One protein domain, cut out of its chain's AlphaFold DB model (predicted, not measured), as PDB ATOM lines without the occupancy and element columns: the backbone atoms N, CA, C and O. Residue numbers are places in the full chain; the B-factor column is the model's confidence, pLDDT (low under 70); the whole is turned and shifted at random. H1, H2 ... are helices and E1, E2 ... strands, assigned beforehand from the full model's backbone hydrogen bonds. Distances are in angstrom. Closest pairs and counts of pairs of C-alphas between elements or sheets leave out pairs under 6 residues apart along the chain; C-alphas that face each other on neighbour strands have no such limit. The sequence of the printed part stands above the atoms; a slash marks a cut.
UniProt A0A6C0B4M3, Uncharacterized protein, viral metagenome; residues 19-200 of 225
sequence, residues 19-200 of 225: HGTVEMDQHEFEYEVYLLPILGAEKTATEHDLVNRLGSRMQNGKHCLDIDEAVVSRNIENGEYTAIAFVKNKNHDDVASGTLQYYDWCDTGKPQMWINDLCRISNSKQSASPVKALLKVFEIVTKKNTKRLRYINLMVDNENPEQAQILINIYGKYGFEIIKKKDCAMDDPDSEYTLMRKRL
ATOM      1  N   HIS A  19     126.674 206.820 185.740       96.69
ATOM      2  CA  HIS A  19     127.206 205.695 186.502       96.69
ATOM      3  C   HIS A  19     126.919 204.349 185.835       96.69
ATOM      4  O   HIS A  19     125.936 204.182 185.105       96.69
ATOM      5  N   GLY A  20     127.756 203.362 186.133       96.00
ATOM      6  CA  GLY A  20     127.478 201.968 185.822       96.00
ATOM      7  C   GLY A  20     128.589 201.042 186.289       96.00
ATOM      8  O   GLY A  20     129.503 201.452 187.004       96.00
ATOM      9  N   THR A  21     128.500 199.783 185.868       96.50
ATOM     10  CA  THR A  21     129.532 198.784 186.135       96.50
ATOM     11  C   THR A  21     129.993 198.104 184.854       96.50
ATOM     12  O   THR A  21     129.260 198.011 183.865       96.50
ATOM     13  N   VAL A  22     131.245 197.650 184.852       95.12
ATOM     14  CA  VAL A  22     131.812 196.820 183.791       95.12
ATOM     15  C   VAL A  22     132.561 195.652 184.415       95.12
ATOM     16  O   VAL A  22     133.368 195.828 185.325       95.12
ATOM     17  N   GLU A  23     132.294 194.448 183.921       93.56
ATOM     18  CA  GLU A  23     133.041 193.258 184.314       93.56
ATOM     19  C   GLU A  23     134.246 193.078 183.387       93.56
ATOM     20  O   GLU A  23     134.101 193.082 182.159       93.56
ATOM     21  N   MET A  24     135.436 192.918 183.964       90.88
ATOM     22  CA  MET A  24     136.678 192.682 183.236       90.88
ATOM     23  C   MET A  24     137.544 191.676 183.985       90.88
ATOM     24  O   MET A  24     137.835 191.863 185.161       90.88
ATOM     25  N   ASP A  25     137.972 190.615 183.298       89.31
ATOM     26  CA  ASP A  25     138.838 189.574 183.868       89.31
ATOM     27  C   ASP A  25     138.302 189.017 185.208       89.31
ATOM     28  O   ASP A  25     139.058 188.860 186.161       89.31
ATOM     29  N   GLN A  26     136.987 188.745 185.285       90.31
ATOM     30  CA  GLN A  26     136.260 188.263 186.481       90.31
ATOM     31  C   GLN A  26     136.188 189.257 187.657       90.31
ATOM     32  O   GLN A  26     135.849 188.867 188.772       90.31
ATOM     33  N   HIS A  27     136.491 190.535 187.423       91.50
ATOM     34  CA  HIS A  27     136.381 191.598 188.422       91.50
ATOM     35  C   HIS A  27     135.336 192.623 187.989       91.50
ATOM     36  O   HIS A  27     135.227 192.951 186.806       91.50
ATOM     37  N   GLU A  28     134.586 193.147 188.953       94.25
ATOM     38  CA  GLU A  28     133.606 194.200 188.717       94.25
ATOM     39  C   GLU A  28     134.210 195.572 189.024       94.25
ATOM     40  O   GLU A  28     134.749 195.818 190.107       94.25
ATOM     41  N   PHE A  29     134.092 196.475 188.058       96.00
ATOM     42  CA  PHE A  29     134.532 197.852 188.180       96.00
ATOM     43  C   PHE A  29     133.327 198.779 188.140       96.00
ATOM     44  O   PHE A  29     132.466 198.643 187.270       96.00
ATOM     45  N   GLU A  30     133.286 199.737 189.055       97.00
ATOM     46  CA  GLU A  30     132.375 200.874 188.993       97.00
ATOM     47  C   GLU A  30     132.990 201.952 188.121       97.00
ATOM     48  O   GLU A  30     134.200 202.191 188.169       97.00
ATOM     49  N   TYR A  31     132.153 202.599 187.321       97.62
ATOM     50  CA  TYR A  31     132.570 203.739 186.533       97.62
ATOM     51  C   TYR A  31     131.612 204.907 186.694       97.62
ATOM     52  O   TYR A  31     130.412 204.752 186.937       97.62
ATOM     53  N   GLU A  32     132.166 206.079 186.449       97.50
ATOM     54  CA  GLU A  32     131.450 207.329 186.278       97.50
ATOM     55  C   GLU A  32     132.023 208.067 185.069       97.50
ATOM     56  O   GLU A  32     133.232 208.060 184.828       97.50
ATOM     57  N   VAL A  33     131.138 208.660 184.271       97.38
ATOM     58  CA  VAL A  33     131.508 209.415 183.073       97.38
ATOM     59  C   VAL A  33     130.786 210.750 183.076       97.38
ATOM     60  O   VAL A  33     129.555 210.787 183.050       97.38
ATOM     61  N   TYR A  34     131.553 211.828 183.024       96.06
ATOM     62  CA  TYR A  34     131.062 213.177 182.781       96.06
ATOM     63  C   TYR A  34     131.198 213.490 181.296       96.06
ATOM     64  O   TYR A  34     132.244 213.243 180.693       96.06
ATOM     65  N   LEU A  35     130.122 213.993 180.698       93.81
ATOM     66  CA  LEU A  35     130.086 214.399 179.295       93.81
ATOM     67  C   LEU A  35     130.274 215.912 179.223       93.81
ATOM     68  O   LEU A  35     129.646 216.633 179.993       93.81
ATOM     69  N   LEU A  36     131.110 216.383 178.302       93.06
ATOM     70  CA  LEU A  36     131.421 217.801 178.146       93.06
ATOM     71  C   LEU A  36     130.833 218.385 176.848       93.06
ATOM     72  O   LEU A  36     130.736 217.680 175.841       93.06
ATOM     73  N   PRO A  37     130.443 219.673 176.833       92.25
ATOM     74  CA  PRO A  37     130.587 220.651 177.919       92.25
ATOM     75  C   PRO A  37     129.658 220.366 179.107       92.25
ATOM     76  O   PRO A  37     128.626 219.714 178.945       92.25
ATOM     77  N   ILE A  38     130.024 220.861 180.294       92.75
ATOM     78  CA  ILE A  38     129.145 220.829 181.466       92.75
ATOM     79  C   ILE A  38     128.071 221.914 181.300       92.75
ATOM     80  O   ILE A  38     128.367 223.102 181.171       92.75
ATOM     81  N   LEU A  39     126.813 221.491 181.274       91.50
ATOM     82  CA  LEU A  39     125.621 222.306 181.072       91.50
ATOM     83  C   LEU A  39     124.664 222.029 182.227       91.50
ATOM     84  O   LEU A  39     124.474 220.871 182.573       91.50
ATOM     85  N   GLY A  40     124.055 223.064 182.800       90.56
ATOM     86  CA  GLY A  40     123.091 222.924 183.894       90.56
ATOM     87  C   GLY A  40     123.364 223.884 185.048       90.56
ATOM     88  O   GLY A  40     124.327 224.650 185.024       90.56
ATOM     89  N   ALA A  41     122.489 223.856 186.056       92.06
ATOM     90  CA  ALA A  41     122.539 224.782 187.191       92.06
ATOM     91  C   ALA A  41     123.809 224.612 188.044       92.06
ATOM     92  O   ALA A  41     124.378 225.593 188.506       92.06
ATOM     93  N   GLU A  42     124.294 223.377 188.174       95.44
ATOM     94  CA  GLU A  42     125.461 223.027 188.993       95.44
ATOM     95  C   GLU A  42     126.788 223.076 188.217       95.44
ATOM     96  O   GLU A  42     127.789 222.530 188.676       95.44
ATOM     97  N   LYS A  43     126.824 223.724 187.039       94.81
ATOM     98  CA  LYS A  43     127.995 223.727 186.145       94.81
ATOM     99  C   LYS A  43     129.301 224.027 186.883       94.81
ATOM    100  O   LYS A  43     130.227 223.229 186.818       94.81
ATOM    101  N   THR A  44     129.362 225.151 187.593       96.25
ATOM    102  CA  THR A  44     130.581 225.597 188.282       96.25
ATOM    103  C   THR A  44     131.023 224.616 189.365       96.25
ATOM    104  O   THR A  44     132.213 224.340 189.488       96.25
ATOM    105  N   ALA A  45     130.078 224.060 190.129       97.38
ATOM    106  CA  ALA A  45     130.388 223.081 191.167       97.38
ATOM    107  C   ALA A  45     130.926 221.775 190.559       97.38
ATOM    108  O   ALA A  45     131.930 221.245 191.034       97.38
ATOM    109  N   THR A  46     130.308 221.293 189.477       97.25
ATOM    110  CA  THR A  46     130.768 220.105 188.749       97.25
ATOM    111  C   THR A  46     132.138 220.322 188.102       97.25
ATOM    112  O   THR A  46     132.994 219.451 188.204       97.25
ATOM    113  N   GLU A  47     132.381 221.463 187.451       97.19
ATOM    114  CA  GLU A  47     133.689 221.769 186.850       97.19
ATOM    115  C   GLU A  47     134.787 221.832 187.917       97.19
ATOM    116  O   GLU A  47     135.831 221.211 187.741       97.19
ATOM    117  N   HIS A  48     134.525 222.483 189.054       97.62
ATOM    118  CA  HIS A  48     135.463 222.527 190.176       97.62
ATOM    119  C   HIS A  48     135.772 221.128 190.741       97.62
ATOM    120  O   HIS A  48     136.932 220.812 191.007       97.62
ATOM    121  N   ASP A  49     134.758 220.268 190.901       97.44
ATOM    122  CA  ASP A  49     134.962 218.872 191.316       97.44
ATOM    123  C   ASP A  49     135.861 218.114 190.327       97.44
ATOM    124  O   ASP A  49     136.824 217.461 190.728       97.44
ATOM    125  N   LEU A  50     135.606 218.250 189.023       97.19
ATOM    126  CA  LEU A  50     136.391 217.589 187.979       97.19
ATOM    127  C   LEU A  50     137.836 218.086 187.922       97.19
ATOM    128  O   LEU A  50     138.748 217.263 187.791       97.19
ATOM    129  N   VAL A  51     138.041 219.399 188.049       97.62
ATOM    130  CA  VAL A  51     139.369 220.024 188.120       97.62
ATOM    131  C   VAL A  51     140.161 219.436 189.279       97.62
ATOM    132  O   VAL A  51     141.240 218.892 189.049       97.62
ATOM    133  N   ASN A  52     139.591 219.437 190.484       96.62
ATOM    134  CA  ASN A  52     140.253 218.885 191.661       96.62
ATOM    135  C   ASN A  52     140.555 217.387 191.485       96.62
ATOM    136  O   ASN A  52     141.685 216.930 191.645       96.62
ATOM    137  N   ARG A  53     139.565 216.591 191.073       94.94
ATOM    138  CA  ARG A  53     139.706 215.128 191.001       94.94
ATOM    139  C   ARG A  53     140.662 214.643 189.917       94.94
ATOM    140  O   ARG A  53     141.270 213.585 190.092       94.94
ATOM    141  N   LEU A  54     140.767 215.351 188.793       94.69
ATOM    142  CA  LEU A  54     141.668 214.988 187.697       94.69
ATOM    143  C   LEU A  54     143.051 215.646 187.848       94.69
ATOM    144  O   LEU A  54     144.051 214.983 187.566       94.69
ATOM    145  N   GLY A  55     143.099 216.896 188.316       93.31
ATOM    146  CA  GLY A  55     144.319 217.691 188.476       93.31
ATOM    147  C   GLY A  55     145.134 217.342 189.723       93.31
ATOM    148  O   GLY A  55     146.358 217.410 189.691       93.31
ATOM    149  N   SER A  56     144.498 216.855 190.791       92.88
ATOM    150  CA  SER A  56     145.194 216.434 192.022       92.88
ATOM    151  C   SER A  56     145.650 214.966 192.012       92.88
ATOM    152  O   SER A  56     146.011 214.400 193.047       92.88
ATOM    153  N   ARG A  57     145.632 214.301 190.848       91.81
ATOM    154  CA  ARG A  57     146.047 212.896 190.715       91.81
ATOM    155  C   ARG A  57     147.561 212.761 190.823       91.81
ATOM    156  O   ARG A  57     148.287 213.213 189.943       91.81
ATOM    157  N   MET A  58     148.014 212.045 191.849       88.69
ATOM    158  CA  MET A  58     149.434 211.809 192.103       88.69
ATOM    159  C   MET A  58     149.798 210.332 191.947       88.69
ATOM    160  O   MET A  58     149.159 209.455 192.533       88.69
ATOM    161  N   GLN A  59     150.877 210.058 191.217       84.19
ATOM    162  CA  GLN A  59     151.508 208.744 191.129       84.19
ATOM    163  C   GLN A  59     152.998 208.883 191.456       84.19
ATOM    164  O   GLN A  59     153.714 209.663 190.835       84.19
ATOM    165  N   ASN A  60     153.477 208.133 192.453       84.38
ATOM    166  CA  ASN A  60     154.874 208.177 192.909       84.38
ATOM    167  C   ASN A  60     155.377 209.601 193.241       84.38
ATOM    168  O   ASN A  60     156.519 209.947 192.947       84.38
ATOM    169  N   GLY A  61     154.517 210.431 193.840       84.44
ATOM    170  CA  GLY A  61     154.865 211.795 194.251       84.44
ATOM    171  C   GLY A  61     154.901 212.830 193.122       84.44
ATOM    172  O   GLY A  61     155.316 213.958 193.375       84.44
ATOM    173  N   LYS A  62     154.452 212.485 191.909       88.06
ATOM    174  CA  LYS A  62     154.313 213.415 190.777       88.06
ATOM    175  C   LYS A  62     152.885 213.435 190.243       88.06
ATOM    176  O   LYS A  62     152.181 212.429 190.360       88.06
ATOM    177  N   HIS A  63     152.488 214.554 189.638       88.44
ATOM    178  CA  HIS A  63     151.226 214.632 188.913       88.44
ATOM    179  C   HIS A  63     151.222 213.617 187.770       88.44
ATOM    180  O   HIS A  63     152.226 213.413 187.085       88.44
ATOM    181  N   CYS A  64     150.091 212.949 187.581       88.00
ATOM    182  CA  CYS A  64     149.914 212.041 186.460       88.00
ATOM    183  C   CYS A  64     150.071 212.796 185.133       88.00
ATOM    184  O   CYS A  64     149.246 213.657 184.837       88.00
ATOM    185  N   LEU A  65     151.069 212.420 184.324       86.00
ATOM    186  CA  LEU A  65     151.334 213.010 183.001       86.00
ATOM    187  C   LEU A  65     151.539 214.539 183.041       86.00
ATOM    188  O   LEU A  65     151.194 215.221 182.086       86.00
ATOM    189  N   ASP A  66     152.036 215.071 184.165       88.19
ATOM    190  CA  ASP A  66     152.212 216.515 184.398       88.19
ATOM    191  C   ASP A  66     150.918 217.339 184.225       88.19
ATOM    192  O   ASP A  66     150.935 218.530 183.916       88.19
ATOM    193  N   ILE A  67     149.770 216.698 184.470       91.31
ATOM    194  CA  ILE A  67     148.447 217.324 184.434       91.31
ATOM    195  C   ILE A  67     148.063 217.759 185.845       91.31
ATOM    196  O   ILE A  67     147.747 216.929 186.702       91.31
ATOM    197  N   ASP A  68     148.055 219.071 186.056       94.88
ATOM    198  CA  ASP A  68     147.588 219.721 187.277       94.88
ATOM    199  C   ASP A  68     146.185 220.339 187.107       94.88
ATOM    200  O   ASP A  68     145.557 220.263 186.046       94.88
ATOM    201  N   GLU A  69     145.665 220.957 188.168       96.81
ATOM    202  CA  GLU A  69     144.357 221.623 188.151       96.81
ATOM    203  C   GLU A  69     144.266 222.746 187.104       96.81
ATOM    204  O   GLU A  69     143.217 222.921 186.480       96.81
ATOM    205  N   ALA A  70     145.359 223.475 186.856       96.75
ATOM    206  CA  ALA A  70     145.378 224.568 185.889       96.75
ATOM    207  C   ALA A  70     145.258 224.045 184.449       96.75
ATOM    208  O   ALA A  70     144.495 224.599 183.649       96.75
ATOM    209  N   VAL A  71     145.955 222.950 184.126       96.06
ATOM    210  CA  VAL A  71     145.827 222.256 182.838       96.06
ATOM    211  C   VAL A  71     144.398 221.746 182.655       96.06
ATOM    212  O   VAL A  71     143.801 221.977 181.603       96.06
ATOM    213  N   VAL A  72     143.813 221.110 183.677       96.69
ATOM    214  CA  VAL A  72     142.440 220.589 183.591       96.69
ATOM    215  C   VAL A  72     141.418 221.712 183.405       96.69
ATOM    216  O   VAL A  72     140.570 221.589 182.521       96.69
ATOM    217  N   SER A  73     141.509 222.806 184.173       96.94
ATOM    218  CA  SER A  73     140.591 223.953 184.053       96.94
ATOM    219  C   SER A  73     140.614 224.520 182.640       96.94
ATOM    220  O   SER A  73     139.575 224.621 181.986       96.94
ATOM    221  N   ARG A  74     141.816 224.778 182.112       96.31
ATOM    222  CA  ARG A  74     142.000 225.293 180.752       96.31
ATOM    223  C   ARG A  74     141.421 224.352 179.695       96.31
ATOM    224  O   ARG A  74     140.753 224.817 178.774       96.31
ATOM    225  N   ASN A  75     141.637 223.046 179.824       95.38
ATOM    226  CA  ASN A  75     141.146 222.073 178.844       95.38
ATOM    227  C   ASN A  75     139.610 221.946 178.883       95.38
ATOM    228  O   ASN A  75     138.981 221.745 177.843       95.38
ATOM    229  N   ILE A  76     138.983 222.109 180.053       94.56
ATOM    230  CA  ILE A  76     137.519 222.191 180.177       94.56
ATOM    231  C   ILE A  76     136.998 223.486 179.535       94.56
ATOM    232  O   ILE A  76     136.093 223.430 178.699       94.56
ATOM    233  N   GLU A  77     137.591 224.635 179.869       93.62
ATOM    234  CA  GLU A  77     137.194 225.959 179.363       93.62
ATOM    235  C   GLU A  77     137.321 226.071 177.838       93.62
ATOM    236  O   GLU A  77     136.421 226.580 177.165       93.62
ATOM    237  N   ASN A  78     138.408 225.536 177.279       92.69
ATOM    238  CA  ASN A  78     138.660 225.512 175.838       92.69
ATOM    239  C   ASN A  78     137.837 224.447 175.098       92.69
ATOM    240  O   ASN A  78     137.931 224.346 173.871       92.69
ATOM    241  N   GLY A  79     137.056 223.639 175.823       90.56
ATOM    242  CA  GLY A  79     136.315 222.516 175.264       90.56
ATOM    243  C   GLY A  79     137.235 221.497 174.601       90.56
ATOM    244  O   GLY A  79     136.893 220.979 173.549       90.56
ATOM    245  N   GLU A  80     138.418 221.248 175.157       92.88
ATOM    246  CA  GLU A  80     139.379 220.263 174.647       92.88
ATOM    247  C   GLU A  80     139.016 218.840 175.080       92.88
ATOM    248  O   GLU A  80     139.372 217.881 174.393       92.88
ATOM    249  N   TYR A  81     138.249 218.697 176.162       94.75
ATOM    250  CA  TYR A  81     137.668 217.424 176.568       94.75
ATOM    251  C   TYR A  81     136.241 217.261 176.058       94.75
ATOM    252  O   TYR A  81     135.402 218.156 176.108       94.75
ATOM    253  N   THR A  82     135.956 216.048 175.618       94.50
ATOM    254  CA  THR A  82     134.627 215.558 175.278       94.50
ATOM    255  C   THR A  82     134.049 214.723 176.417       94.50
ATOM    256  O   THR A  82     132.866 214.830 176.704       94.50
ATOM    257  N   ALA A  83     134.858 213.928 177.115       96.00
ATOM    258  CA  ALA A  83     134.415 213.235 178.324       96.00
ATOM    259  C   ALA A  83     135.548 213.115 179.339       96.00
ATOM    260  O   ALA A  83     136.712 213.048 178.955       96.00
ATOM    261  N   ILE A  84     135.194 212.993 180.614       97.50
ATOM    262  CA  ILE A  84     136.107 212.597 181.689       97.50
ATOM    263  C   ILE A  84     135.512 211.352 182.339       97.50
ATOM    264  O   ILE A  84     134.311 211.316 182.615       97.50
ATOM    265  N   ALA A  85     136.321 210.317 182.555       97.88
ATOM    266  CA  ALA A  85     135.856 209.099 183.208       97.88
ATOM    267  C   ALA A  85     136.782 208.657 184.332       97.88
ATOM    268  O   ALA A  85     138.008 208.756 184.230       97.88
ATOM    269  N   PHE A  86     136.169 208.093 185.366       97.38
ATOM    270  CA  PHE A  86     136.846 207.452 186.482       97.38
ATOM    271  C   PHE A  86     136.321 206.028 186.616       97.38
ATOM    272  O   PHE A  86     135.131 205.765 186.438       97.38
ATOM    273  N   VAL A  87     137.224 205.104 186.914       96.94
ATOM    274  CA  VAL A  87     136.938 203.688 187.099       96.94
ATOM    275  C   VAL A  87     137.619 203.207 188.365       96.94
ATOM    276  O   VAL A  87     138.817 203.422 188.549       96.94
ATOM    277  N   LYS A  88     136.863 202.518 189.216       94.25
ATOM    278  CA  LYS A  88     137.343 201.936 190.467       94.25
ATOM    279  C   LYS A  88     136.993 200.456 190.523       94.25
ATOM    280  O   LYS A  88     135.884 200.052 190.177       94.25
ATOM    281  N   ASN A  89     137.929 199.640 190.985       90.56
ATOM    282  CA  ASN A  89     137.633 198.258 191.345       90.56
ATOM    283  C   ASN A  89     136.839 198.230 192.666       90.56
ATOM    284  O   ASN A  89     137.325 198.756 193.668       90.56
ATOM    285  N   LYS A  90     135.642 197.621 192.694       85.69
ATOM    286  CA  LYS A  90     134.716 197.703 193.847       85.69
ATOM    287  C   LYS A  90     135.339 197.314 195.192       85.69
ATOM    288  O   LYS A  90     134.965 197.869 196.219       85.69
ATOM    289  N   ASN A  91     136.300 196.393 195.179       80.81
ATOM    290  CA  ASN A  91     136.882 195.820 196.394       80.81
ATOM    291  C   ASN A  91     138.331 196.263 196.653       80.81
ATOM    292  O   ASN A  91     138.994 195.683 197.513       80.81
ATOM    293  N   HIS A  92     138.853 197.241 195.902       81.94
ATOM    294  CA  HIS A  92     140.266 197.623 195.975       81.94
ATOM    295  C   HIS A  92     140.489 199.130 195.787       81.94
ATOM    296  O   HIS A  92     139.771 199.802 195.047       81.94
ATOM    297  N   ASP A  93     141.568 199.642 196.381       83.12
ATOM    298  CA  ASP A  93     142.048 201.022 196.202       83.12
ATOM    299  C   ASP A  93     142.867 201.171 194.907       83.12
ATOM    300  O   ASP A  93     143.994 201.668 194.897       83.12
ATOM    301  N   ASP A  94     142.315 200.656 193.810       87.31
ATOM    302  CA  ASP A  94     142.922 200.672 192.483       87.31
ATOM    303  C   ASP A  94     141.975 201.390 191.524       87.31
ATOM    304  O   ASP A  94     140.889 200.892 191.192       87.31
ATOM    305  N   VAL A  95     142.384 202.589 191.118       92.06
ATOM    306  CA  VAL A  95     141.567 203.496 190.315       92.06
ATOM    307  C   VAL A  95     142.292 203.866 189.034       92.06
ATOM    308  O   VAL A  95     143.517 203.986 188.992       92.06
ATOM    309  N   ALA A  96     141.526 204.062 187.973       95.25
ATOM    310  CA  ALA A  96     142.013 204.653 186.743       95.25
ATOM    311  C   ALA A  96     141.099 205.792 186.322       95.25
ATOM    312  O   ALA A  96     139.886 205.742 186.523       95.25
ATOM    313  N   SER A  97     141.675 206.806 185.703       96.94
ATOM    314  CA  SER A  97     140.916 207.884 185.087       96.94
ATOM    315  C   SER A  97     141.617 208.396 183.847       96.94
ATOM    316  O   SER A  97     142.801 208.141 183.633       96.94
ATOM    317  N   GLY A  98     140.868 209.096 183.015       97.38
ATOM    318  CA  GLY A  98     141.385 209.717 181.809       97.38
ATOM    319  C   GLY A  98     140.308 210.542 181.138       97.38
ATOM    320  O   GLY A  98     139.191 210.679 181.657       97.38
ATOM    321  N   THR A  99     140.631 211.036 179.956       97.38
ATOM    322  CA  THR A  99     139.746 211.902 179.187       97.38
ATOM    323  C   THR A  99     139.552 211.371 177.772       97.38
ATOM    324  O   THR A  99     140.326 210.559 177.255       97.38
ATOM    325  N   LEU A 100     138.456 211.800 177.156       96.88
ATOM    326  CA  LEU A 100     138.204 211.650 175.732       96.88
ATOM    327  C   LEU A 100     138.247 213.009 175.065       96.88
ATOM    328  O   LEU A 100     137.716 213.971 175.613       96.88
ATOM    329  N   GLN A 101     138.760 213.048 173.845       95.25
ATOM    330  CA  GLN A 101     138.780 214.228 172.995       95.25
ATOM    331  C   GLN A 101     138.330 213.865 171.579       95.25
ATOM    332  O   GLN A 101     138.858 212.943 170.952       95.25
ATOM    333  N   TYR A 102     137.350 214.600 171.056       93.75
ATOM    334  CA  TYR A 102     136.897 214.480 169.674       93.75
ATOM    335  C   TYR A 102     137.547 215.550 168.795       93.75
ATOM    336  O   TYR A 102     137.087 216.693 168.732       93.75
ATOM    337  N   TYR A 103     138.634 215.175 168.124       91.38
ATOM    338  CA  TYR A 103     139.488 216.104 167.384       91.38
ATOM    339  C   TYR A 103     140.135 215.439 166.163       91.38
ATOM    340  O   TYR A 103     140.286 214.217 166.115       91.38
ATOM    341  N   ASP A 104     140.481 216.234 165.152       91.00
ATOM    342  CA  ASP A 104     141.128 215.773 163.919       91.00
ATOM    343  C   ASP A 104     142.647 215.931 163.996       91.00
ATOM    344  O   ASP A 104     143.240 216.707 163.261       91.00
ATOM    345  N   TRP A 105     143.279 215.180 164.896       88.69
ATOM    346  CA  TRP A 105     144.736 215.194 165.046       88.69
ATOM    347  C   TRP A 105     145.473 214.706 163.791       88.69
ATOM    348  O   TRP A 105     146.632 215.026 163.589       88.69
ATOM    349  N   CYS A 106     144.812 213.934 162.928       87.62
ATOM    350  CA  CYS A 106     145.415 213.430 161.696       87.62
ATOM    351  C   CYS A 106     145.261 214.371 160.487       87.62
ATOM    352  O   CYS A 106     145.624 213.956 159.384       87.62
ATOM    353  N   ASP A 107     144.680 215.566 160.658       86.12
ATOM    354  CA  ASP A 107     144.431 216.558 159.599       86.12
ATOM    355  C   ASP A 107     143.714 215.982 158.359       86.12
ATOM    356  O   ASP A 107     144.028 216.278 157.204       86.12
ATOM    357  N   THR A 108     142.719 215.121 158.588       85.81
ATOM    358  CA  THR A 108     141.990 214.408 157.517       85.81
ATOM    359  C   THR A 108     140.680 215.082 157.088       85.81
ATOM    360  O   THR A 108     139.953 214.563 156.232       85.81
ATOM    361  N   GLY A 109     140.329 216.204 157.716       87.50
ATOM    362  CA  GLY A 109     139.020 216.853 157.654       87.50
ATOM    363  C   GLY A 109     137.912 216.108 158.414       87.50
ATOM    364  O   GLY A 109     136.729 216.407 158.222       87.50
ATOM    365  N   LYS A 110     138.240 215.090 159.221       88.25
ATOM    366  CA  LYS A 110     137.264 214.232 159.918       88.25
ATOM    367  C   LYS A 110     137.734 213.924 161.334       88.25
ATOM    368  O   LYS A 110     138.579 213.049 161.473       88.25
ATOM    369  N   PRO A 111     137.129 214.511 162.377       90.81
ATOM    370  CA  PRO A 111     137.572 214.273 163.742       90.81
ATOM    371  C   PRO A 111     137.512 212.794 164.133       90.81
ATOM    372  O   PRO A 111     136.620 212.043 163.713       90.81
ATOM    373  N   GLN A 112     138.471 212.377 164.951       92.56
ATOM    374  CA  GLN A 112     138.531 211.049 165.542       92.56
ATOM    375  C   GLN A 112     138.340 211.134 167.059       92.56
ATOM    376  O   GLN A 112     138.405 212.208 167.649       92.56
ATOM    377  N   MET A 113     138.064 209.993 167.691       95.75
ATOM    378  CA  MET A 113     138.026 209.917 169.150       95.75
ATOM    379  C   MET A 113     139.405 209.549 169.680       95.75
ATOM    380  O   MET A 113     139.955 208.528 169.258       95.75
ATOM    381  N   TRP A 114     139.911 210.345 170.609       96.06
ATOM    382  CA  TRP A 114     141.215 210.188 171.242       96.06
ATOM    383  C   TRP A 114     141.047 209.983 172.739       96.06
ATOM    384  O   TRP A 114     140.199 210.620 173.359       96.06
ATOM    385  N   ILE A 115     141.813 209.053 173.293       97.31
ATOM    386  CA  ILE A 115     141.952 208.831 174.727       97.31
ATOM    387  C   ILE A 115     143.207 209.566 175.169       97.31
ATOM    388  O   ILE A 115     144.295 209.242 174.686       97.31
ATOM    389  N   ASN A 116     143.042 210.487 176.110       93.56
ATOM    390  CA  ASN A 116     144.122 211.281 176.680       93.56
ATOM    391  C   ASN A 116     144.166 211.089 178.209       93.56
ATOM    392  O   ASN A 116     143.284 210.461 178.812       93.56
ATOM    393  N   ASP A 117     145.215 211.623 178.833       91.31
ATOM    394  CA  ASP A 117     145.331 211.836 180.284       91.31
ATOM    395  C   ASP A 117     145.135 210.583 181.151       91.31
ATOM    396  O   ASP A 117     144.678 210.646 182.304       91.31
ATOM    397  N   LEU A 118     145.452 209.422 180.576       93.81
ATOM    398  CA  LEU A 118     145.206 208.125 181.180       93.81
ATOM    399  C   LEU A 118     146.168 207.904 182.349       93.81
ATOM    400  O   LEU A 118     147.370 207.748 182.156       93.81
ATOM    401  N   CYS A 119     145.628 207.827 183.562       92.75
ATOM    402  CA  CYS A 119     146.399 207.534 184.762       92.75
ATOM    403  C   CYS A 119     145.777 206.402 185.569       92.75
ATOM    404  O   CYS A 119     144.554 206.261 185.638       92.75
ATOM    405  N   ARG A 120     146.640 205.619 186.219       92.00
ATOM    406  CA  ARG A 120     146.268 204.631 187.227       92.00
ATOM    407  C   ARG A 120     146.907 205.016 188.549       92.00
ATOM    408  O   ARG A 120     148.130 205.072 188.642       92.00
ATOM    409  N   ILE A 121     146.090 205.175 189.579       88.38
ATOM    410  CA  ILE A 121     146.560 205.330 190.953       88.38
ATOM    411  C   ILE A 121     146.298 204.004 191.653       88.38
ATOM    412  O   ILE A 121     145.164 203.526 191.715       88.38
ATOM    413  N   SER A 122     147.374 203.384 192.126       83.00
ATOM    414  CA  SER A 122     147.329 202.047 192.696       83.00
ATOM    415  C   SER A 122     148.328 201.921 193.829       83.00
ATOM    416  O   SER A 122     149.517 202.167 193.633       83.00
ATOM    417  N   ASN A 123     147.854 201.469 194.986       74.69
ATOM    418  CA  ASN A 123     148.717 201.139 196.123       74.69
ATOM    419  C   ASN A 123     149.179 199.670 196.093       74.69
ATOM    420  O   ASN A 123     150.020 199.262 196.890       74.69
ATOM    421  N   SER A 124     148.625 198.847 195.193       72.25
ATOM    422  CA  SER A 124     148.981 197.432 195.063       72.25
ATOM    423  C   SER A 124     148.650 196.885 193.676       72.25
ATOM    424  O   SER A 124     147.600 197.161 193.101       72.25
ATOM    425  N   LYS A 125     149.540 196.056 193.121       69.06
ATOM    426  CA  LYS A 125     149.326 195.460 191.800       69.06
ATOM    427  C   LYS A 125     148.241 194.381 191.872       69.06
ATOM    428  O   LYS A 125     148.481 193.301 192.401       69.06
ATOM    429  N   GLN A 126     147.081 194.671 191.293       74.88
ATOM    430  CA  GLN A 126     145.962 193.731 191.191       74.88
ATOM    431  C   GLN A 126     146.007 192.876 189.915       74.88
ATOM    432  O   GLN A 126     146.678 193.221 188.934       74.88
ATOM    433  N   SER A 127     145.284 191.754 189.945       75.25
ATOM    434  CA  SER A 127     145.137 190.795 188.838       75.25
ATOM    435  C   SER A 127     144.411 191.397 187.628       75.25
ATOM    436  O   SER A 127     144.802 191.129 186.492       75.25
ATOM    437  N   ALA A 128     143.409 192.249 187.862       83.69
ATOM    438  CA  ALA A 128     142.689 192.987 186.831       83.69
ATOM    439  C   ALA A 128     143.059 194.478 186.851       83.69
ATOM    440  O   ALA A 128     143.136 195.109 187.902       83.69
ATOM    441  N   SER A 129     143.296 195.045 185.668       89.94
ATOM    442  CA  SER A 129     143.745 196.431 185.515       89.94
ATOM    443  C   SER A 129     142.556 197.391 185.362       89.94
ATOM    444  O   SER A 129     141.825 197.256 184.373       89.94
ATOM    445  N   PRO A 130     142.383 198.409 186.231       93.50
ATOM    446  CA  PRO A 130     141.339 199.424 186.058       93.50
ATOM    447  C   PRO A 130     141.531 200.237 184.774       93.50
ATOM    448  O   PRO A 130     140.554 200.708 184.203       93.50
ATOM    449  N   VAL A 131     142.756 200.316 184.238       94.69
ATOM    450  CA  VAL A 131     143.024 200.917 182.920       94.69
ATOM    451  C   VAL A 131     142.297 200.162 181.810       94.69
ATOM    452  O   VAL A 131     141.694 200.770 180.931       94.69
ATOM    453  N   LYS A 132     142.300 198.824 181.850       94.75
ATOM    454  CA  LYS A 132     141.597 198.010 180.850       94.75
ATOM    455  C   LYS A 132     140.084 198.244 180.918       94.75
ATOM    456  O   LYS A 132     139.431 198.338 179.879       94.75
ATOM    457  N   ALA A 133     139.543 198.367 182.130       95.75
ATOM    458  CA  ALA A 133     138.141 198.697 182.354       95.75
ATOM    459  C   ALA A 133     137.803 200.126 181.881       95.75
ATOM    460  O   ALA A 133     136.821 200.304 181.166       95.75
ATOM    461  N   LEU A 134     138.654 201.119 182.160       97.50
ATOM    462  CA  LEU A 134     138.522 202.496 181.665       97.50
ATOM    463  C   LEU A 134     138.485 202.562 180.135       97.50
ATOM    464  O   LEU A 134     137.560 203.138 179.563       97.50
ATOM    465  N   LEU A 135     139.426 201.899 179.458       97.06
ATOM    466  CA  LEU A 135     139.435 201.813 177.994       97.06
ATOM    467  C   LEU A 135     138.133 201.193 177.463       97.06
ATOM    468  O   LEU A 135     137.592 201.642 176.451       97.06
ATOM    469  N   LYS A 136     137.577 200.201 178.173       95.88
ATOM    470  CA  LYS A 136     136.287 199.606 177.814       95.88
ATOM    471  C   LYS A 136     135.120 200.581 177.983       95.88
ATOM    472  O   LYS A 136     134.244 200.627 177.117       95.88
ATOM    473  N   VAL A 137     135.106 201.360 179.062       97.00
ATOM    474  CA  VAL A 137     134.111 202.421 179.291       97.00
ATOM    475  C   VAL A 137     134.180 203.460 178.172       97.00
ATOM    476  O   VAL A 137     133.150 203.798 177.586       97.00
ATOM    477  N   PHE A 138     135.379 203.876 177.770       97.25
ATOM    478  CA  PHE A 138     135.568 204.785 176.640       97.25
ATOM    479  C   PHE A 138     135.069 204.229 175.306       97.25
ATOM    480  O   PHE A 138     134.421 204.956 174.549       97.25
ATOM    481  N   GLU A 139     135.266 202.937 175.024       95.38
ATOM    482  CA  GLU A 139     134.642 202.308 173.852       95.38
ATOM    483  C   GLU A 139     133.110 202.413 173.892       95.38
ATOM    484  O   GLU A 139     132.485 202.682 172.864       95.38
ATOM    485  N   ILE A 140     132.495 202.174 175.058       92.88
ATOM    486  CA  ILE A 140     131.037 202.227 175.242       92.88
ATOM    487  C   ILE A 140     130.528 203.651 175.009       92.88
ATOM    488  O   ILE A 140     129.601 203.846 174.218       92.88
ATOM    489  N   VAL A 141     131.158 204.643 175.645       92.38
ATOM    490  CA  VAL A 141     130.816 206.067 175.503       92.38
ATOM    491  C   VAL A 141     130.945 206.497 174.045       92.38
ATOM    492  O   VAL A 141     130.016 207.092 173.494       92.38
ATOM    493  N   THR A 142     132.043 206.127 173.386       92.69
ATOM    494  CA  THR A 142     132.279 206.469 171.980       92.69
ATOM    495  C   THR A 142     131.211 205.856 171.078       92.69
ATOM    496  O   THR A 142     130.596 206.567 170.285       92.69
ATOM    497  N   LYS A 143     130.913 204.558 171.228       90.50
ATOM    498  CA  LYS A 143     129.889 203.869 170.418       90.50
ATOM    499  C   LYS A 143     128.484 204.431 170.630       90.50
ATOM    500  O   LYS A 143     127.710 204.495 169.676       90.50
ATOM    501  N   LYS A 144     128.144 204.817 171.864       87.38
ATOM    502  CA  LYS A 144     126.820 205.355 172.209       87.38
ATOM    503  C   LYS A 144     126.595 206.743 171.606       87.38
ATOM    504  O   LYS A 144     125.492 207.020 171.145       87.38
ATOM    505  N   ASN A 145     127.634 207.577 171.578       84.62
ATOM    506  CA  ASN A 145     127.513 208.984 171.190       84.62
ATOM    507  C   ASN A 145     127.994 209.272 169.757       84.62
ATOM    508  O   ASN A 145     127.631 210.290 169.182       84.62
ATOM    509  N   THR A 146     128.729 208.355 169.116       83.25
ATOM    510  CA  THR A 146     129.214 208.537 167.738       83.25
ATOM    511  C   THR A 146     128.841 207.354 166.838       83.25
ATOM    512  O   THR A 146     129.397 206.261 166.900       83.25
ATOM    513  N   LYS A 147     127.885 207.560 165.922       74.56
ATOM    514  CA  LYS A 147     127.402 206.483 165.023       74.56
ATOM    515  C   LYS A 147     128.379 206.125 163.892       74.56
ATOM    516  O   LYS A 147     128.233 205.084 163.244       74.56
ATOM    517  N   ARG A 148     129.337 207.012 163.599       82.12
ATOM    518  CA  ARG A 148     130.222 206.919 162.425       82.12
ATOM    519  C   ARG A 148     131.651 206.502 162.759       82.12
ATOM    520  O   ARG A 148     132.338 206.025 161.855       82.12
ATOM    521  N   LEU A 149     132.081 206.631 164.012       88.69
ATOM    522  CA  LEU A 149     133.440 206.268 164.387       88.69
ATOM    523  C   LEU A 149     133.607 204.752 164.397       88.69
ATOM    524  O   LEU A 149     132.800 204.001 164.942       88.69
ATOM    525  N   ARG A 150     134.669 204.311 163.727       90.75
ATOM    526  CA  ARG A 150     135.062 202.900 163.641       90.75
ATOM    527  C   ARG A 150     136.219 202.571 164.570       90.75
ATOM    528  O   ARG A 150     136.485 201.393 164.780       90.75
ATOM    529  N   TYR A 151     136.887 203.593 165.088       94.31
ATOM    530  CA  TYR A 151     138.100 203.476 165.872       94.31
ATOM    531  C   TYR A 151     138.061 204.451 167.040       94.31
ATOM    532  O   TYR A 151     137.402 205.491 166.965       94.31
ATOM    533  N   ILE A 152     138.778 204.079 168.089       96.38
ATOM    534  CA  ILE A 152     139.215 204.959 169.162       96.38
ATOM    535  C   ILE A 152     140.740 204.934 169.173       96.38
ATOM    536  O   ILE A 152     141.331 203.878 168.937       96.38
ATOM    537  N   ASN A 153     141.363 206.082 169.380       96.44
ATOM    538  CA  ASN A 153     142.801 206.262 169.241       96.44
ATOM    539  C   ASN A 153     143.415 206.688 170.574       96.44
ATOM    540  O   ASN A 153     142.706 207.153 171.463       96.44
ATOM    541  N   LEU A 154     144.720 206.508 170.703       96.25
ATOM    542  CA  LEU A 154     145.540 207.040 171.783       96.25
ATOM    543  C   LEU A 154     146.935 207.350 171.244       96.25
ATOM    544  O   LEU A 154     147.321 206.848 170.182       96.25
ATOM    545  N   MET A 155     147.680 208.152 171.991       93.25
ATOM    546  CA  MET A 155     149.081 208.456 171.724       93.25
ATOM    547  C   MET A 155     149.932 207.922 172.876       93.25
ATOM    548  O   MET A 155     149.505 207.937 174.032       93.25
ATOM    549  N   VAL A 156     151.109 207.399 172.549       92.50
ATOM    550  CA  VAL A 156     152.131 206.998 173.517       92.50
ATOM    551  C   VAL A 156     153.345 207.871 173.279       92.50
ATOM    552  O   VAL A 156     153.875 207.861 172.178       92.50
ATOM    553  N   ASP A 157     153.763 208.609 174.295       89.38
ATOM    554  CA  ASP A 157     154.981 209.412 174.259       89.38
ATOM    555  C   ASP A 157     156.229 208.518 174.087       89.38
ATOM    556  O   ASP A 157     156.370 207.494 174.766       89.38
ATOM    557  N   ASN A 158     157.095 208.891 173.144       88.31
ATOM    558  CA  ASN A 158     158.335 208.219 172.772       88.31
ATOM    559  C   ASN A 158     159.597 208.882 173.356       88.31
ATOM    560  O   ASN A 158     160.692 208.374 173.098       88.31
ATOM    561  N   GLU A 159     159.485 209.950 174.157       88.06
ATOM    562  CA  GLU A 159     160.622 210.602 174.830       88.06
ATOM    563  C   GLU A 159     161.481 209.597 175.616       88.06
ATOM    564  O   GLU A 159     162.711 209.690 175.644       88.06
ATOM    565  N   ASN A 160     160.840 208.586 176.219       89.12
ATOM    566  CA  ASN A 160     161.507 207.434 176.818       89.12
ATOM    567  C   ASN A 160     161.143 206.132 176.074       89.12
ATOM    568  O   ASN A 160     160.133 205.498 176.404       89.12
ATOM    569  N   PRO A 161     161.978 205.670 175.121       90.44
ATOM    570  CA  PRO A 161     161.664 204.523 174.268       90.44
ATOM    571  C   PRO A 161     161.380 203.216 175.020       90.44
ATOM    572  O   PRO A 161     160.538 202.423 174.596       90.44
ATOM    573  N   GLU A 162     162.047 202.971 176.153       92.12
ATOM    574  CA  GLU A 162     161.823 201.756 176.947       92.12
ATOM    575  C   GLU A 162     160.432 201.761 177.594       92.12
ATOM    576  O   GLU A 162     159.708 200.759 177.545       92.12
ATOM    577  N   GLN A 163     160.028 202.901 178.162       90.06
ATOM    578  CA  GLN A 163     158.696 203.066 178.745       90.06
ATOM    579  C   GLN A 163     157.611 203.050 177.665       90.06
ATOM    580  O   GLN A 163     156.598 202.359 177.829       90.06
ATOM    581  N   ALA A 164     157.856 203.721 176.538       91.75
ATOM    582  CA  ALA A 164     156.976 203.712 175.377       91.75
ATOM    583  C   ALA A 164     156.700 202.276 174.914       91.75
ATOM    584  O   ALA A 164     155.546 201.859 174.788       91.75
ATOM    585  N   GLN A 165     157.747 201.457 174.774       94.81
ATOM    586  CA  GLN A 165     157.613 200.066 174.347       94.81
ATOM    587  C   GLN A 165     156.806 199.211 175.340       94.81
ATOM    588  O   GLN A 165     156.038 198.334 174.921       94.81
ATOM    589  N   ILE A 166     156.935 199.457 176.650       93.81
ATOM    590  CA  ILE A 166     156.113 198.799 177.680       93.81
ATOM    591  C   ILE A 166     154.636 199.168 177.501       93.81
ATOM    592  O   ILE A 166     153.784 198.273 177.486       93.81
ATOM    593  N   LEU A 167     154.329 200.457 177.336       93.00
ATOM    594  CA  LEU A 167     152.961 200.948 177.149       93.00
ATOM    595  C   LEU A 167     152.343 200.424 175.848       93.00
ATOM    596  O   LEU A 167     151.240 199.879 175.884       93.00
ATOM    597  N   ILE A 168     153.082 200.467 174.737       95.12
ATOM    598  CA  ILE A 168     152.674 199.897 173.442       95.12
ATOM    599  C   ILE A 168     152.312 198.417 173.599       95.12
ATOM    600  O   ILE A 168     151.263 197.973 173.129       95.12
ATOM    601  N   ASN A 169     153.128 197.644 174.320       95.81
ATOM    602  CA  ASN A 169     152.852 196.229 174.571       95.81
ATOM    603  C   ASN A 169     151.606 196.015 175.449       95.81
ATOM    604  O   ASN A 169     150.851 195.063 175.231       95.81
ATOM    605  N   ILE A 170     151.376 196.873 176.448       94.00
ATOM    606  CA  ILE A 170     150.179 196.824 177.301       94.00
ATOM    607  C   ILE A 170     148.926 197.141 176.477       94.00
ATOM    608  O   ILE A 170     147.979 196.351 176.483       94.00
ATOM    609  N   TYR A 171     148.924 198.242 175.728       95.94
ATOM    610  CA  TYR A 171     147.789 198.635 174.893       95.94
ATOM    611  C   TYR A 171     147.551 197.645 173.747       95.94
ATOM    612  O   TYR A 171     146.397 197.330 173.441       95.94
ATOM    613  N   GLY A 172     148.614 197.048 173.204       96.38
ATOM    614  CA  GLY A 172     148.545 195.938 172.253       96.38
ATOM    615  C   GLY A 172     147.747 194.748 172.788       96.38
ATOM    616  O   GLY A 172     146.829 194.259 172.126       96.38
ATOM    617  N   LYS A 173     147.989 194.339 174.043       94.06
ATOM    618  CA  LYS A 173     147.193 193.291 174.721       94.06
ATOM    619  C   LYS A 173     145.726 193.683 174.912       94.06
ATOM    620  O   LYS A 173     144.874 192.810 175.068       94.06
ATOM    621  N   TYR A 174     145.419 194.977 174.908       93.81
ATOM    622  CA  TYR A 174     144.053 195.496 174.989       93.81
ATOM    623  C   TYR A 174     143.405 195.699 173.612       93.81
ATOM    624  O   TYR A 174     142.256 196.145 173.546       93.81
ATOM    625  N   GLY A 175     144.082 195.311 172.529       94.75
ATOM    626  CA  GLY A 175     143.560 195.326 171.163       94.75
ATOM    627  C   GLY A 175     143.837 196.614 170.391       94.75
ATOM    628  O   GLY A 175     143.172 196.848 169.384       94.75
ATOM    629  N   PHE A 176     144.763 197.453 170.863       96.50
ATOM    630  CA  PHE A 176     145.267 198.578 170.082       96.50
ATOM    631  C   PHE A 176     146.349 198.112 169.099       96.50
ATOM    632  O   PHE A 176     147.184 197.271 169.421       96.50
ATOM    633  N   GLU A 177     146.341 198.674 167.901       95.75
ATOM    634  CA  GLU A 177     147.352 198.492 166.861       95.75
ATOM    635  C   GLU A 177     148.025 199.834 166.566       95.75
ATOM    636  O   GLU A 177     147.375 200.876 166.641       95.75
ATOM    637  N   ILE A 178     149.311 199.812 166.215       93.94
ATOM    638  CA  ILE A 178     150.034 201.015 165.781       93.94
ATOM    639  C   ILE A 178     149.402 201.535 164.479       93.94
ATOM    640  O   ILE A 178     149.141 200.763 163.545       93.94
ATOM    641  N   ILE A 179     149.127 202.838 164.424       90.19
ATOM    642  CA  ILE A 179     148.651 203.516 163.216       90.19
ATOM    643  C   ILE A 179     149.844 203.677 162.275       90.19
ATOM    644  O   ILE A 179     150.921 204.046 162.704       90.19
ATOM    645  N   LYS A 180     149.665 203.389 160.986       82.44
ATOM    646  CA  LYS A 180     150.724 203.602 159.990       82.44
ATOM    647  C   LYS A 180     150.717 205.066 159.542       82.44
ATOM    648  O   LYS A 180     149.633 205.548 159.226       82.44
ATOM    649  N   LYS A 181     151.879 205.689 159.327       74.06
ATOM    650  CA  LYS A 181     152.054 207.038 158.729       74.06
ATOM    651  C   LYS A 181     151.109 207.419 157.594       74.06
ATOM    652  O   LYS A 181     150.567 208.515 157.557       74.06
ATOM    653  N   LYS A 182     150.833 206.496 156.674       73.50
ATOM    654  CA  LYS A 182     149.891 206.747 155.569       73.50
ATOM    655  C   LYS A 182     148.437 207.013 156.008       73.50
ATOM    656  O   LYS A 182     147.659 207.532 155.217       73.50
ATOM    657  N   ASP A 183     148.064 206.591 157.213       76.88
ATOM    658  CA  ASP A 183     146.717 206.710 157.775       76.88
ATOM    659  C   ASP A 183     146.594 207.931 158.715       76.88
ATOM    660  O   ASP A 183     145.471 208.319 159.036       76.88
ATOM    661  N   CYS A 184     147.712 208.513 159.174       81.81
ATOM    662  CA  CYS A 184     147.755 209.695 160.038       81.81
ATOM    663  C   CYS A 184     149.120 210.386 159.916       81.81
ATOM    664  O   CYS A 184     150.144 209.788 160.245       81.81
ATOM    665  N   ALA A 185     149.135 211.639 159.454       66.06
ATOM    666  CA  ALA A 185     150.370 212.351 159.127       66.06
ATOM    667  C   ALA A 185     151.266 212.666 160.342       66.06
ATOM    668  O   ALA A 185     152.452 212.906 160.143       66.06
ATOM    669  N   MET A 186     150.731 212.612 161.572       66.62
ATOM    670  CA  MET A 186     151.502 212.829 162.806       66.62
ATOM    671  C   MET A 186     152.521 211.724 163.119       66.62
ATOM    672  O   MET A 186     153.398 211.942 163.940       66.62
ATOM    673  N   ASP A 187     152.435 210.557 162.478       58.72
ATOM    674  CA  ASP A 187     153.382 209.445 162.666       58.72
ATOM    675  C   ASP A 187     154.657 209.675 161.824       58.72
ATOM    676  O   ASP A 187     154.977 208.912 160.908       58.72
ATOM    677  N   ASP A 188     155.349 210.796 162.046       59.97
ATOM    678  CA  ASP A 188     156.699 210.998 161.513       59.97
ATOM    679  C   ASP A 188     157.685 210.090 162.282       59.97
ATOM    680  O   ASP A 188     157.557 209.979 163.497       59.97
ATOM    681  N   PRO A 189     158.665 209.412 161.658       55.28
ATOM    682  CA  PRO A 189     159.746 208.720 162.372       55.28
ATOM    683  C   PRO A 189     160.501 209.574 163.404       55.28
ATOM    684  O   PRO A 189     161.083 209.000 164.319       55.28
ATOM    685  N   ASP A 190     160.458 210.902 163.275       57.03
ATOM    686  CA  ASP A 190     160.991 211.856 164.256       57.03
ATOM    687  C   ASP A 190     159.912 212.390 165.222       57.03
ATOM    688  O   ASP A 190     160.166 213.319 165.986       57.03
ATOM    689  N   SER A 191     158.689 211.850 165.183       67.19
ATOM    690  CA  SER A 191     157.610 212.306 166.055       67.19
ATOM    691  C   SER A 191     157.802 211.790 167.477       67.19
ATOM    692  O   SER A 191     158.109 210.618 167.720       67.19
ATOM    693  N   GLU A 192     157.526 212.679 168.424       82.31
ATOM    694  CA  GLU A 192     157.533 212.431 169.865       82.31
ATOM    695  C   GLU A 192     156.488 211.385 170.298       82.31
ATOM    696  O   GLU A 192     156.466 210.997 171.459       82.31
ATOM    697  N   TYR A 193     155.642 210.870 169.392       88.19
ATOM    698  CA  TYR A 193     154.531 209.989 169.746       88.19
ATOM    699  C   TYR A 193     154.408 208.754 168.844       88.19
ATOM    700  O   TYR A 193     154.485 208.813 167.622       88.19
ATOM    701  N   THR A 194     154.103 207.608 169.449       91.06
ATOM    702  CA  THR A 194     153.571 206.434 168.754       91.06
ATOM    703  C   THR A 194     152.051 206.471 168.818       91.06
ATOM    704  O   THR A 194     151.450 206.342 169.890       91.06
ATOM    705  N   LEU A 195     151.397 206.589 167.663       93.38
ATOM    706  CA  LEU A 195     149.939 206.585 167.594       93.38
ATOM    707  C   LEU A 195     149.395 205.158 167.546       93.38
ATOM    708  O   LEU A 195     149.850 204.317 166.767       93.38
ATOM    709  N   MET A 196     148.357 204.886 168.333       95.50
ATOM    710  CA  MET A 196     147.683 203.592 168.335       95.50
ATOM    711  C   MET A 196     146.172 203.747 168.196       95.50
ATOM    712  O   MET A 196     145.575 204.706 168.679       95.50
ATOM    713  N   ARG A 197     145.518 202.763 167.576       95.88
ATOM    714  CA  ARG A 197     144.058 202.716 167.435       95.88
ATOM    715  C   ARG A 197     143.492 201.357 167.773       95.88
ATOM    716  O   ARG A 197     144.119 200.334 167.539       95.88
ATOM    717  N   LYS A 198     142.251 201.332 168.235       96.12
ATOM    718  CA  LYS A 198     141.472 200.114 168.432       96.12
ATOM    719  C   LYS A 198     140.171 200.202 167.662       96.12
ATOM    720  O   LYS A 198     139.460 201.205 167.724       96.12
ATOM    721  N   ARG A 199     139.828 199.131 166.950       94.69
ATOM    722  CA  ARG A 199     138.547 199.042 166.250       94.69
ATOM    723  C   ARG A 199     137.401 198.952 167.256       94.69
ATOM    724  O   ARG A 199     137.364 198.087 168.126       94.69
ATOM    725  N   LEU A 200     136.417 199.824 167.092       92.44
ATOM    726  CA  LEU A 200     135.159 199.770 167.811       92.44
ATOM    727  C   LEU A 200     134.286 198.714 167.135       92.44
ATOM    728  O   LEU A 200     133.608 198.998 166.147       92.44
TER     729      LEU A 200
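AT A GLANCE: This is residues 19 to 200 of the 225 residues of an uncharacterized protein of viral metagenome (UniProt A0A6C0B4M3). A strongly twisted sheet of seven strands curls like part of a barrel round one helix, H3. H4 covers the end of the sheet made by E6 and E7, while residues 46 to 54 of H1 pack on the sheet near E3, and H2 packs on H1. The printed part has 182 residues with four named helices and seven named strands, in the order E1 E2 H1 H2 E3 E4 E5 H3 E6 H4 E7; the sheet is mixed, ordered E1 E2 E3 E4 E5 E6 E7, and the class is mixed, helices and strands. It is compact, with a radius of gyration of the C-alphas of 16.1 A, and spans 43 by 38 by 33 A.

HOW THE PARTS SIT: E1, residues 19 to 24, and E2, residues 27 to 35, form an antiparallel hairpin, with N 22 and O 29 within hydrogen-bond range at 2.9 A. H1, residues 43 to 55, touches H2, residues 69 to 77, in a helical hairpin at a steep tilt of 43 degrees, opposite ways; their closest C-alphas, of Gly 55 and Glu 69, are 3.9 A apart. E3, residues 83 to 89, E4, residues 94 to 103, and E5, residues 112 to 122, make a meander, each strand the antiparallel neighbour of the one before: N 87 and O 96 are 2.8 A apart, N 97 and O 119 2.9 A. E2 and E3 are antiparallel, with N 32 and O 86 at 3.0 A. H1 is on the sheet at a height of 10.8 A, over E2 and E3; H2 is not on it. The sheet curls round H3, residues 130 to 145, whose closest C-alphas to E3 are Leu 134 and Val 87, 5.8 A. E5, H3 and E6, residues 151 to 157, form a strand-helix-strand unit, two parallel neighbour strands with a helix between, and its crossover is right-handed; N 115 and O 153 are 2.8 A apart. H4, residues 161 to 173, is on the sheet at a height of 9.6 A and runs along the strands, over E6 and E7, residues 193 to 199. E6 and E7 are antiparallel, with N 154 and O 196 at 2.8 A. Every O i to N i+4 pair is within hydrogen-bond range in H1, H2, H3 and H4.

IN THESE COORDINATES: E1 begins at C-alpha 19, (127.206, 205.695, 186.502). E2 is 25.4 A long, E4 29.7 A, E5 29.9 A and H3 22.4 A. H3 begins at C-alpha 130, (141.339, 199.424, 186.058), and E7 ends at C-alpha 199, (138.547, 199.042, 166.250).

THE WHOLE: The two C-alphas farthest apart, of Ala 41 and Pro 189, are 47.5 A apart. The printed part has no cut. The links H1 to H2 and H4 to E7 are long. Mean pLDDT of the printed part is 90.5; residue 125 and residues 185 to 191 are under 70.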